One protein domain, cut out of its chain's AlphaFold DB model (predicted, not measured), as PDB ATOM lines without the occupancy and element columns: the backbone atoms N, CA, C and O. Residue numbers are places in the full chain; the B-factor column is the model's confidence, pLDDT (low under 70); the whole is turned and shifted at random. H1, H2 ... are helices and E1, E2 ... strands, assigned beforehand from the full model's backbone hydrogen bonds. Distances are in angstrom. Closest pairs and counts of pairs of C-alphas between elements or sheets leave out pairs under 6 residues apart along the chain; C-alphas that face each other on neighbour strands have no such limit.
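Overview. This is residues 411 to 441, 496 to 506 and 513 to 545 of the 857 residues of the protein "Hydrocephalus-inducing protein" of Rhizoctonia solani (UniProt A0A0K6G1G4). What shape is it? It has little regular structure: loops gather about a small hairpin, E1 and E2, with H1 packed on E1. Residues 528 to 533, of which 529 to 532 belong to H2, stick out. What is printed? 75 residues, 18 in named elements, mixed, ordered E1, E2, H1, H2; compact, radius of gyration of the C-alphas 11.7 A, spans 32 by 29 by 21 A.

Arrangement. How do the strands pair? E1, residues 424 to 426, and E2, residues 433 to 437, form an antiparallel hairpin; N 425 and O 434 are within hydrogen-bond range, 2.8 A. Where are the helices? The closest C-alphas of E1 and H1, residues 514 to 519, are Ala 425 and Lys 518, 5.6 A. H2, residues 529 to 532, is apart from E1, E2 and H1. What of their backbones? In H1 every O i to N i+4 pair is within hydrogen-bond range; H2 is too short for one.

Along the chain. Where does E1 begin? C-alpha 424 is at (-29.599, -33.281, 27.024). Where does H2 end? C-alpha 532 is at (-13.452, -16.410, 30.196). Which is longest? E2, 13.3 A from first to last C-alpha.

Size, cuts and confidence. Where are cuts? Residues 442 to 495 and 507 to 512 are not printed; the C-alpha gaps are 17.4 A and 12.2 A. Where is pLDDT under 70? Residues 438 to 441, 496 to 497 and 541 to 545.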
ATOM      1  N   ALA A 411     -28.144 -42.283  27.231       81.62
ATOM      2  CA  ALA A 411     -27.478 -41.110  27.785       81.62
ATOM      3  C   ALA A 411     -28.345 -40.462  28.878       81.62
ATOM      4  O   ALA A 411     -29.543 -40.244  28.698       81.62
ATOM      5  N   VAL A 412     -27.721 -40.141  30.009       87.06
ATOM      6  CA  VAL A 412     -28.369 -39.498  31.156       87.06
ATOM      7  C   VAL A 412     -27.665 -38.196  31.504       87.06
ATOM      8  O   VAL A 412     -26.491 -37.985  31.197       87.06
ATOM      9  N   CYS A 413     -28.383 -37.290  32.155       85.75
ATOM     10  CA  CYS A 413     -27.782 -36.099  32.739       85.75
ATOM     11  C   CYS A 413     -26.783 -36.489  33.840       85.75
ATOM     12  O   CYS A 413     -27.173 -37.112  34.817       85.75
ATOM     13  N   ALA A 414     -25.533 -36.044  33.764       82.12
ATOM     14  CA  ALA A 414     -24.529 -36.323  34.790       82.12
ATOM     15  C   ALA A 414     -24.823 -35.667  36.146       82.12
ATOM     16  O   ALA A 414     -24.303 -36.100  37.166       82.12
ATOM     17  N   HIS A 415     -25.665 -34.628  36.177       78.12
ATOM     18  CA  HIS A 415     -26.110 -34.029  37.431       78.12
ATOM     19  C   HIS A 415     -27.300 -34.769  38.038       78.12
ATOM     20  O   HIS A 415     -27.220 -35.144  39.194       78.12
ATOM     21  N   CYS A 416     -28.416 -34.959  37.336       74.06
ATOM     22  CA  CYS A 416     -29.636 -35.512  37.954       74.06
ATOM     23  C   CYS A 416     -30.029 -36.908  37.477       74.06
ATOM     24  O   CYS A 416     -31.112 -37.371  37.821       74.06
ATOM     25  N   SER A 417     -29.199 -37.539  36.651       79.12
ATOM     26  CA  SER A 417     -29.443 -38.848  36.042       79.12
ATOM     27  C   SER A 417     -30.742 -38.945  35.237       79.12
ATOM     28  O   SER A 417     -31.161 -40.044  34.884       79.12
ATOM     29  N   CYS A 418     -31.392 -37.822  34.893       75.75
ATOM     30  CA  CYS A 418     -32.583 -37.880  34.052       75.75
ATOM     31  C   CYS A 418     -32.199 -38.315  32.628       75.75
ATOM     32  O   CYS A 418     -31.266 -37.779  32.028       75.75
ATOM     33  N   GLY A 419     -32.922 -39.301  32.098       79.00
ATOM     34  CA  GLY A 419     -32.719 -39.877  30.765       79.00
ATOM     35  C   GLY A 419     -33.569 -39.225  29.676       79.00
ATOM     36  O   GLY A 419     -34.025 -39.902  28.762       79.00
ATOM     37  N   ILE A 420     -33.874 -37.930  29.793       84.62
ATOM     38  CA  ILE A 420     -34.748 -37.248  28.830       84.62
ATOM     39  C   ILE A 420     -33.893 -36.714  27.678       84.62
ATOM     40  O   ILE A 420     -33.451 -35.566  27.712       84.62
ATOM     41  N   GLU A 421     -33.645 -37.562  26.678       84.62
ATOM     42  CA  GLU A 421     -32.701 -37.331  25.568       84.62
ATOM     43  C   GLU A 421     -32.883 -35.967  24.873       84.62
ATOM     44  O   GLU A 421     -31.901 -35.260  24.635       84.62
ATOM     45  N   ASP A 422     -34.125 -35.529  24.644       83.56
ATOM     46  CA  ASP A 422     -34.441 -34.244  23.989       83.56
ATOM     47  C   ASP A 422     -33.902 -33.015  24.752       83.56
ATOM     48  O   ASP A 422     -33.608 -31.949  24.179       83.56
ATOM     49  N   TYR A 423     -33.725 -33.171  26.064       87.50
ATOM     50  CA  TYR A 423     -33.273 -32.136  26.985       87.50
ATOM     51  C   TYR A 423     -31.825 -32.322  27.419       87.50
ATOM     52  O   TYR A 423     -31.405 -31.635  28.341       87.50
ATOM     53  N   LEU A 424     -31.032 -33.166  26.753       91.75
ATOM     54  CA  LEU A 424     -29.599 -33.281  27.024       91.75
ATOM     55  C   LEU A 424     -28.763 -32.360  26.123       91.75
ATOM     56  O   LEU A 424     -29.015 -32.201  24.927       91.75
ATOM     57  N   ALA A 425     -27.760 -31.730  26.728       94.31
ATOM     58  CA  ALA A 425     -26.691 -31.007  26.057       94.31
ATOM     59  C   ALA A 425     -25.356 -31.665  26.408       94.31
ATOM     60  O   ALA A 425     -25.054 -31.894  27.580       94.31
ATOM     61  N   GLU A 426     -24.566 -31.973  25.389       96.25
ATOM     62  CA  GLU A 426     -23.261 -32.612  25.524       96.25
ATOM     63  C   GLU A 426     -22.172 -31.547  25.656       96.25
ATOM     64  O   GLU A 426     -22.092 -30.624  24.844       96.25
ATOM     65  N   CYS A 427     -21.333 -31.648  26.687       95.81
ATOM     66  CA  CYS A 427     -20.183 -30.768  26.828       95.81
ATOM     67  C   CYS A 427     -19.193 -31.012  25.681       95.81
ATOM     68  O   CYS A 427     -18.657 -32.109  25.531       95.81
ATOM     69  N   THR A 428     -18.877 -29.969  24.920       97.00
ATOM     70  CA  THR A 428     -17.949 -30.031  23.777       97.00
ATOM     71  C   THR A 428     -16.515 -30.420  24.153       97.00
ATOM     72  O   THR A 428     -15.763 -30.856  23.284       97.00
ATOM     73  N   GLN A 429     -16.131 -30.293  25.430       96.06
ATOM     74  CA  GLN A 429     -14.797 -30.650  25.923       96.06
ATOM     75  C   GLN A 429     -14.735 -32.057  26.526       96.06
ATOM     76  O   GLN A 429     -13.946 -32.877  26.063       96.06
ATOM     77  N   CYS A 430     -15.554 -32.356  27.541       94.75
ATOM     78  CA  CYS A 430     -15.498 -33.639  28.257       94.75
ATOM     79  C   CYS A 430     -16.513 -34.682  27.779       94.75
ATOM     80  O   CYS A 430     -16.500 -35.796  28.292       94.75
ATOM     81  N   ARG A 431     -17.392 -34.344  26.824       95.50
ATOM     82  CA  ARG A 431     -18.438 -35.231  26.278       95.50
ATOM     83  C   ARG A 431     -19.514 -35.666  27.283       95.50
ATOM     84  O   ARG A 431     -20.390 -36.453  26.948       95.50
ATOM     85  N   ILE A 432     -19.493 -35.123  28.502       92.25
ATOM     86  CA  ILE A 432     -20.498 -35.391  29.536       92.25
ATOM     87  C   ILE A 432     -21.801 -34.650  29.202       92.25
ATOM     88  O   ILE A 432     -21.783 -33.462  28.867       92.25
ATOM     89  N   THR A 433     -22.933 -35.344  29.309       94.31
ATOM     90  CA  THR A 433     -24.275 -34.819  29.027       94.31
ATOM     91  C   THR A 433     -24.941 -34.216  30.260       94.31
ATOM     92  O   THR A 433     -24.901 -34.785  31.346       94.31
ATOM     93  N   TYR A 434     -25.615 -33.076  30.101       93.00
ATOM     94  CA  TYR A 434     -26.355 -32.390  31.164       93.00
ATOM     95  C   TYR A 434     -27.754 -32.029  30.676       93.00
ATOM     96  O   TYR A 434     -27.917 -31.595  29.536       93.00
ATOM     97  N   CYS A 435     -28.767 -32.163  31.535       91.50
ATOM     98  CA  CYS A 435     -30.106 -31.721  31.180       91.50
ATOM     99  C   CYS A 435     -30.231 -30.198  31.254       91.50
ATOM    100  O   CYS A 435     -29.771 -29.570  32.215       91.50
ATOM    101  N   TYR A 436     -30.865 -29.601  30.250       90.06
ATOM    102  CA  TYR A 436     -31.047 -28.159  30.135       90.06
ATOM    103  C   TYR A 436     -32.512 -27.809  29.831       90.06
ATOM    104  O   TYR A 436     -33.266 -28.647  29.341       90.06
ATOM    105  N   ARG A 437     -32.925 -26.557  30.077       75.81
ATOM    106  CA  ARG A 437     -34.212 -26.023  29.589       75.81
ATOM    107  C   ARG A 437     -34.027 -24.790  28.702       75.81
ATOM    108  O   ARG A 437     -33.074 -24.029  28.863       75.81
ATOM    109  N   ARG A 438     -34.965 -24.595  27.767       66.50
ATOM    110  CA  ARG A 438     -35.118 -23.389  26.944       66.50
ATOM    111  C   ARG A 438     -35.659 -22.242  27.807       66.50
ATOM    112  O   ARG A 438     -36.728 -22.375  28.394       66.50
ATOM    113  N   VAL A 439     -34.952 -21.115  27.868       61.16
ATOM    114  CA  VAL A 439     -35.567 -19.856  28.317       61.16
ATOM    115  C   VAL A 439     -36.507 -19.444  27.186       61.16
ATOM    116  O   VAL A 439     -36.043 -19.241  26.064       61.16
ATOM    117  N   GLN A 440     -37.821 -19.451  27.420       57.56
ATOM    118  CA  GLN A 440     -38.752 -18.890  26.442       57.56
ATOM    119  C   GLN A 440     -38.448 -17.397  26.336       57.56
ATOM    120  O   GLN A 440     -38.429 -16.705  27.355       57.56
ATOM    121  N   GLU A 441     -38.178 -16.925  25.119       56.19
ATOM    122  CA  GLU A 441     -38.287 -15.504  24.820       56.19
ATOM    123  C   GLU A 441     -39.721 -15.123  25.182       56.19
ATOM    124  O   GLU A 441     -40.681 -15.667  24.631       56.19
ATOM    125  N   TYR A 496     -38.174 -25.865  37.379       56.03
ATOM    126  CA  TYR A 496     -37.355 -26.148  38.552       56.03
ATOM    127  C   TYR A 496     -36.598 -27.487  38.483       56.03
ATOM    128  O   TYR A 496     -35.893 -27.823  39.436       56.03
ATOM    129  N   GLU A 497     -36.712 -28.249  37.388       63.81
ATOM    130  CA  GLU A 497     -36.148 -29.603  37.294       63.81
ATOM    131  C   GLU A 497     -34.843 -29.705  36.487       63.81
ATOM    132  O   GLU A 497     -34.035 -30.590  36.776       63.81
ATOM    133  N   ALA A 498     -34.560 -28.776  35.564       80.12
ATOM    134  CA  ALA A 498     -33.349 -28.810  34.736       80.12
ATOM    135  C   ALA A 498     -32.060 -28.492  35.517       80.12
ATOM    136  O   ALA A 498     -32.054 -27.692  36.457       80.12
ATOM    137  N   CYS A 499     -30.946 -29.102  35.102       86.00
ATOM    138  CA  CYS A 499     -29.639 -28.889  35.724       86.00
ATOM    139  C   CYS A 499     -28.908 -27.664  35.179       86.00
ATOM    140  O   CYS A 499     -28.134 -27.051  35.907       86.00
ATOM    141  N   ILE A 500     -29.168 -27.288  33.928       90.31
ATOM    142  CA  ILE A 500     -28.583 -26.121  33.268       90.31
ATOM    143  C   ILE A 500     -29.700 -25.231  32.707       90.31
ATOM    144  O   ILE A 500     -30.663 -25.714  32.112       90.31
ATOM    145  N   ALA A 501     -29.563 -23.916  32.841       88.62
ATOM    146  CA  ALA A 501     -30.363 -22.961  32.082       88.62
ATOM    147  C   ALA A 501     -29.441 -22.042  31.275       88.62
ATOM    148  O   ALA A 501     -28.651 -21.269  31.828       88.62
ATOM    149  N   PHE A 502     -29.518 -22.180  29.951       89.12
ATOM    150  CA  PHE A 502     -28.635 -21.488  29.023       89.12
ATOM    151  C   PHE A 502     -28.815 -19.972  29.075       89.12
ATOM    152  O   PHE A 502     -29.925 -19.461  29.190       89.12
ATOM    153  N   ASN A 503     -27.690 -19.270  28.944       83.12
ATOM    154  CA  ASN A 503     -27.578 -17.819  28.768       83.12
ATOM    155  C   ASN A 503     -28.270 -16.942  29.831       83.12
ATOM    156  O   ASN A 503     -28.452 -15.752  29.600       83.12
ATOM    157  N   MET A 504     -28.607 -17.488  31.005       84.06
ATOM    158  CA  MET A 504     -29.313 -16.751  32.066       84.06
ATOM    159  C   MET A 504     -28.549 -15.513  32.562       84.06
ATOM    160  O   MET A 504     -29.164 -14.556  33.023       84.06
ATOM    161  N   PHE A 505     -27.217 -15.524  32.464       82.25
ATOM    162  CA  PHE A 505     -26.357 -14.431  32.925       82.25
ATOM    163  C   PHE A 505     -25.654 -13.692  31.782       82.25
ATOM    164  O   PHE A 505     -24.703 -12.944  32.015       82.25
ATOM    165  N   HIS A 506     -26.090 -13.902  30.538       81.31
ATOM    166  CA  HIS A 506     -25.486 -13.240  29.390       81.31
ATOM    167  C   HIS A 506     -25.841 -11.746  29.405       81.31
ATOM    168  O   HIS A 506     -26.990 -11.363  29.210       81.31
ATOM    169  N   SER A 513     -28.943 -18.499  20.041       86.94
ATOM    170  CA  SER A 513     -30.103 -19.374  19.898       86.94
ATOM    171  C   SER A 513     -29.890 -20.664  20.695       86.94
ATOM    172  O   SER A 513     -28.758 -21.071  20.968       86.94
ATOM    173  N   LEU A 514     -30.971 -21.362  21.052       83.50
ATOM    174  CA  LEU A 514     -30.847 -22.620  21.796       83.50
ATOM    175  C   LEU A 514     -29.971 -23.649  21.060       83.50
ATOM    176  O   LEU A 514     -29.214 -24.376  21.696       83.50
ATOM    177  N   ALA A 515     -30.066 -23.704  19.729       87.12
ATOM    178  CA  ALA A 515     -29.255 -24.598  18.910       87.12
ATOM    179  C   ALA A 515     -27.761 -24.247  19.001       87.12
ATOM    180  O   ALA A 515     -26.940 -25.138  19.206       87.12
ATOM    181  N   GLU A 516     -27.416 -22.960  18.930       90.69
ATOM    182  CA  GLU A 516     -26.037 -22.483  19.088       90.69
ATOM    183  C   GLU A 516     -25.517 -22.726  20.512       90.69
ATOM    184  O   GLU A 516     -24.404 -23.222  20.683       90.69
ATOM    185  N   ALA A 517     -26.329 -22.447  21.539       90.00
ATOM    186  CA  ALA A 517     -25.974 -22.683  22.939       90.00
ATOM    187  C   ALA A 517     -25.729 -24.174  23.224       90.00
ATOM    188  O   ALA A 517     -24.767 -24.516  23.904       90.00
ATOM    189  N   LYS A 518     -26.544 -25.068  22.649       91.75
ATOM    190  CA  LYS A 518     -26.322 -26.520  22.702       91.75
ATOM    191  C   LYS A 518     -25.021 -26.936  22.023       91.75
ATOM    192  O   LYS A 518     -24.249 -27.686  22.606       91.75
ATOM    193  N   GLN A 519     -24.796 -26.481  20.790       93.75
ATOM    194  CA  GLN A 519     -23.633 -26.878  19.989       93.75
ATOM    195  C   GLN A 519     -22.311 -26.368  20.571       93.75
ATOM    196  O   GLN A 519     -21.272 -26.979  20.345       93.75
ATOM    197  N   SER A 520     -22.348 -25.261  21.313       93.88
ATOM    198  CA  SER A 520     -21.180 -24.637  21.945       93.88
ATOM    199  C   SER A 520     -21.091 -24.872  23.457       93.88
ATOM    200  O   SER A 520     -20.247 -24.264  24.120       93.88
ATOM    201  N   PHE A 521     -21.932 -25.746  24.020       95.44
ATOM    202  CA  PHE A 521     -21.997 -25.965  25.462       95.44
ATOM    203  C   PHE A 521     -20.664 -26.491  26.015       95.44
ATOM    204  O   PHE A 521     -20.095 -27.471  25.528       95.44
ATOM    205  N   ILE A 522     -20.168 -25.838  27.063       95.62
ATOM    206  CA  ILE A 522     -19.029 -26.276  27.873       95.62
ATOM    207  C   ILE A 522     -19.549 -26.346  29.303       95.62
ATOM    208  O   ILE A 522     -20.085 -25.351  29.778       95.62
ATOM    209  N   CYS A 523     -19.423 -27.493  29.970       94.50
ATOM    210  CA  CYS A 523     -19.919 -27.665  31.332       94.50
ATOM    211  C   CYS A 523     -19.137 -26.805  32.346       94.50
ATOM    212  O   CYS A 523     -18.045 -26.320  32.032       94.50
ATOM    213  N   PRO A 524     -19.655 -26.631  33.575       89.81
ATOM    214  CA  PRO A 524     -19.019 -25.789  34.589       89.81
ATOM    215  C   PRO A 524     -17.597 -26.242  34.934       89.81
ATOM    216  O   PRO A 524     -16.732 -25.400  35.149       89.81
ATOM    217  N   ASP A 525     -17.342 -27.552  34.921       89.69
ATOM    218  CA  ASP A 525     -16.033 -28.131  35.253       89.69
ATOM    219  C   ASP A 525     -14.987 -27.890  34.153       89.69
ATOM    220  O   ASP A 525     -13.797 -27.757  34.428       89.69
ATOM    221  N   CYS A 526     -15.431 -27.794  32.898       94.56
ATOM    222  CA  CYS A 526     -14.587 -27.507  31.739       94.56
ATOM    223  C   CYS A 526     -14.467 -26.003  31.437       94.56
ATOM    224  O   CYS A 526     -13.777 -25.597  30.496       94.56
ATOM    225  N   TRP A 527     -15.161 -25.146  32.189       95.06
ATOM    226  CA  TRP A 527     -15.131 -23.711  31.956       95.06
ATOM    227  C   TRP A 527     -13.839 -23.085  32.484       95.06
ATOM    228  O   TRP A 527     -13.527 -23.152  33.672       95.06
ATOM    229  N   ASN A 528     -13.095 -22.403  31.612       93.81
ATOM    230  CA  ASN A 528     -11.906 -21.663  32.025       93.81
ATOM    231  C   ASN A 528     -12.298 -20.328  32.683       93.81
ATOM    232  O   ASN A 528     -12.370 -19.293  32.019       93.81
ATOM    233  N   PHE A 529     -12.532 -20.352  33.997       87.94
ATOM    234  CA  PHE A 529     -12.902 -19.167  34.781       87.94
ATOM    235  C   PHE A 529     -11.841 -18.057  34.764       87.94
ATOM    236  O   PHE A 529     -12.194 -16.888  34.919       87.94
ATOM    237  N   GLN A 530     -10.560 -18.397  34.581       85.25
ATOM    238  CA  GLN A 530      -9.479 -17.408  34.567       85.25
ATOM    239  C   GLN A 530      -9.489 -16.580  33.280       85.25
ATOM    240  O   GLN A 530      -9.347 -15.363  33.336       85.25
ATOM    241  N   GLU A 531      -9.684 -17.230  32.132       93.44
ATOM    242  CA  GLU A 531      -9.659 -16.562  30.825       93.44
ATOM    243  C   GLU A 531     -11.021 -15.994  30.420       93.44
ATOM    244  O   GLU A 531     -11.094 -14.915  29.838       93.44
ATOM    245  N   LYS A 532     -12.107 -16.723  30.705       88.19
ATOM    246  CA  LYS A 532     -13.452 -16.410  30.196       88.19
ATOM    247  C   LYS A 532     -14.364 -15.744  31.228       88.19
ATOM    248  O   LYS A 532     -15.478 -15.355  30.889       88.19
ATOM    249  N   GLY A 533     -13.905 -15.599  32.471       90.19
ATOM    250  CA  GLY A 533     -14.663 -14.964  33.545       90.19
ATOM    251  C   GLY A 533     -15.835 -15.814  34.047       90.19
ATOM    252  O   GLY A 533     -15.744 -17.041  34.138       90.19
ATOM    253  N   LEU A 534     -16.932 -15.150  34.431       86.69
ATOM    254  CA  LEU A 534     -18.112 -15.803  35.005       86.69
ATOM    255  C   LEU A 534     -18.768 -16.766  34.008       86.69
ATOM    256  O   LEU A 534     -18.855 -16.496  32.813       86.69
ATOM    257  N   TYR A 535     -19.267 -17.884  34.530       90.88
ATOM    258  CA  TYR A 535     -19.958 -18.888  33.730       90.88
ATOM    259  C   TYR A 535     -21.300 -18.336  33.196       90.88
ATOM    260  O   TYR A 535     -22.101 -17.832  33.987       90.88
ATOM    261  N   PRO A 536     -21.578 -18.410  31.877       87.38
ATOM    262  CA  PRO A 536     -22.700 -17.699  31.248       87.38
ATOM    263  C   PRO A 536     -24.066 -18.380  31.435       87.38
ATOM    264  O   PRO A 536     -25.096 -17.836  31.025       87.38
ATOM    265  N   HIS A 537     -24.100 -19.585  32.005       89.62
ATOM    266  CA  HIS A 537     -25.318 -20.366  32.211       89.62
ATOM    267  C   HIS A 537     -25.621 -20.488  33.702       89.62
ATOM    268  O   HIS A 537     -24.719 -20.495  34.538       89.62
ATOM    269  N   TYR A 538     -26.895 -20.627  34.049       85.94
ATOM    270  CA  TYR A 538     -27.250 -21.036  35.399       85.94
ATOM    271  C   TYR A 538     -27.059 -22.541  35.548       85.94
ATOM    272  O   TYR A 538     -27.450 -23.315  34.674       85.94
ATOM    273  N   VAL A 539     -26.459 -22.940  36.664       84.31
ATOM    274  CA  VAL A 539     -26.203 -24.333  37.019       84.31
ATOM    275  C   VAL A 539     -26.961 -24.611  38.294       84.31
ATOM    276  O   VAL A 539     -26.679 -24.027  39.343       84.31
ATOM    277  N   ARG A 540     -27.917 -25.529  38.223       76.19
ATOM    278  CA  ARG A 540     -28.486 -26.115  39.424       76.19
ATOM    279  C   ARG A 540     -27.371 -26.909  40.109       76.19
ATOM    280  O   ARG A 540     -26.749 -27.742  39.444       76.19
ATOM    281  N   PRO A 541     -27.131 -26.697  41.414       63.97
ATOM    282  CA  PRO A 541     -26.222 -27.548  42.167       63.97
ATOM    283  C   PRO A 541     -26.598 -29.016  41.923       63.97
ATOM    284  O   PRO A 541     -27.802 -29.312  41.991       63.97
ATOM    285  N   PRO A 542     -25.632 -29.904  41.619       57.06
ATOM    286  CA  PRO A 542     -25.940 -31.307  41.397       57.06
ATOM    287  C   PRO A 542     -26.764 -31.839  42.585       57.06
ATOM    288  O   PRO A 542     -26.479 -31.473  43.736       57.06
ATOM    289  N   PRO A 543     -27.830 -32.633  42.363       52.00
ATOM    290  CA  PRO A 543     -28.377 -33.445  43.440       52.00
ATOM    291  C   PRO A 543     -27.235 -34.280  44.021       52.00
ATOM    292  O   PRO A 543     -26.346 -34.720  43.303       52.00
ATOM    293  N   ARG A 544     -27.201 -34.394  45.346       44.09
ATOM    294  CA  ARG A 544     -26.038 -34.926  46.061       44.09
ATOM    295  C   ARG A 544     -25.688 -36.343  45.586       44.09
ATOM    296  O   ARG A 544     -24.512 -36.636  45.424       44.09
ATOM    297  N   ASP A 545     -26.714 -37.091  45.206       45.44
ATOM    298  CA  ASP A 545     -26.727 -38.426  44.611       45.44
ATOM    299  C   ASP A 545     -25.744 -38.609  43.432       45.44
ATOM    300  O   ASP A 545     -25.197 -39.694  43.258       45.44
TER     301      ASP A 545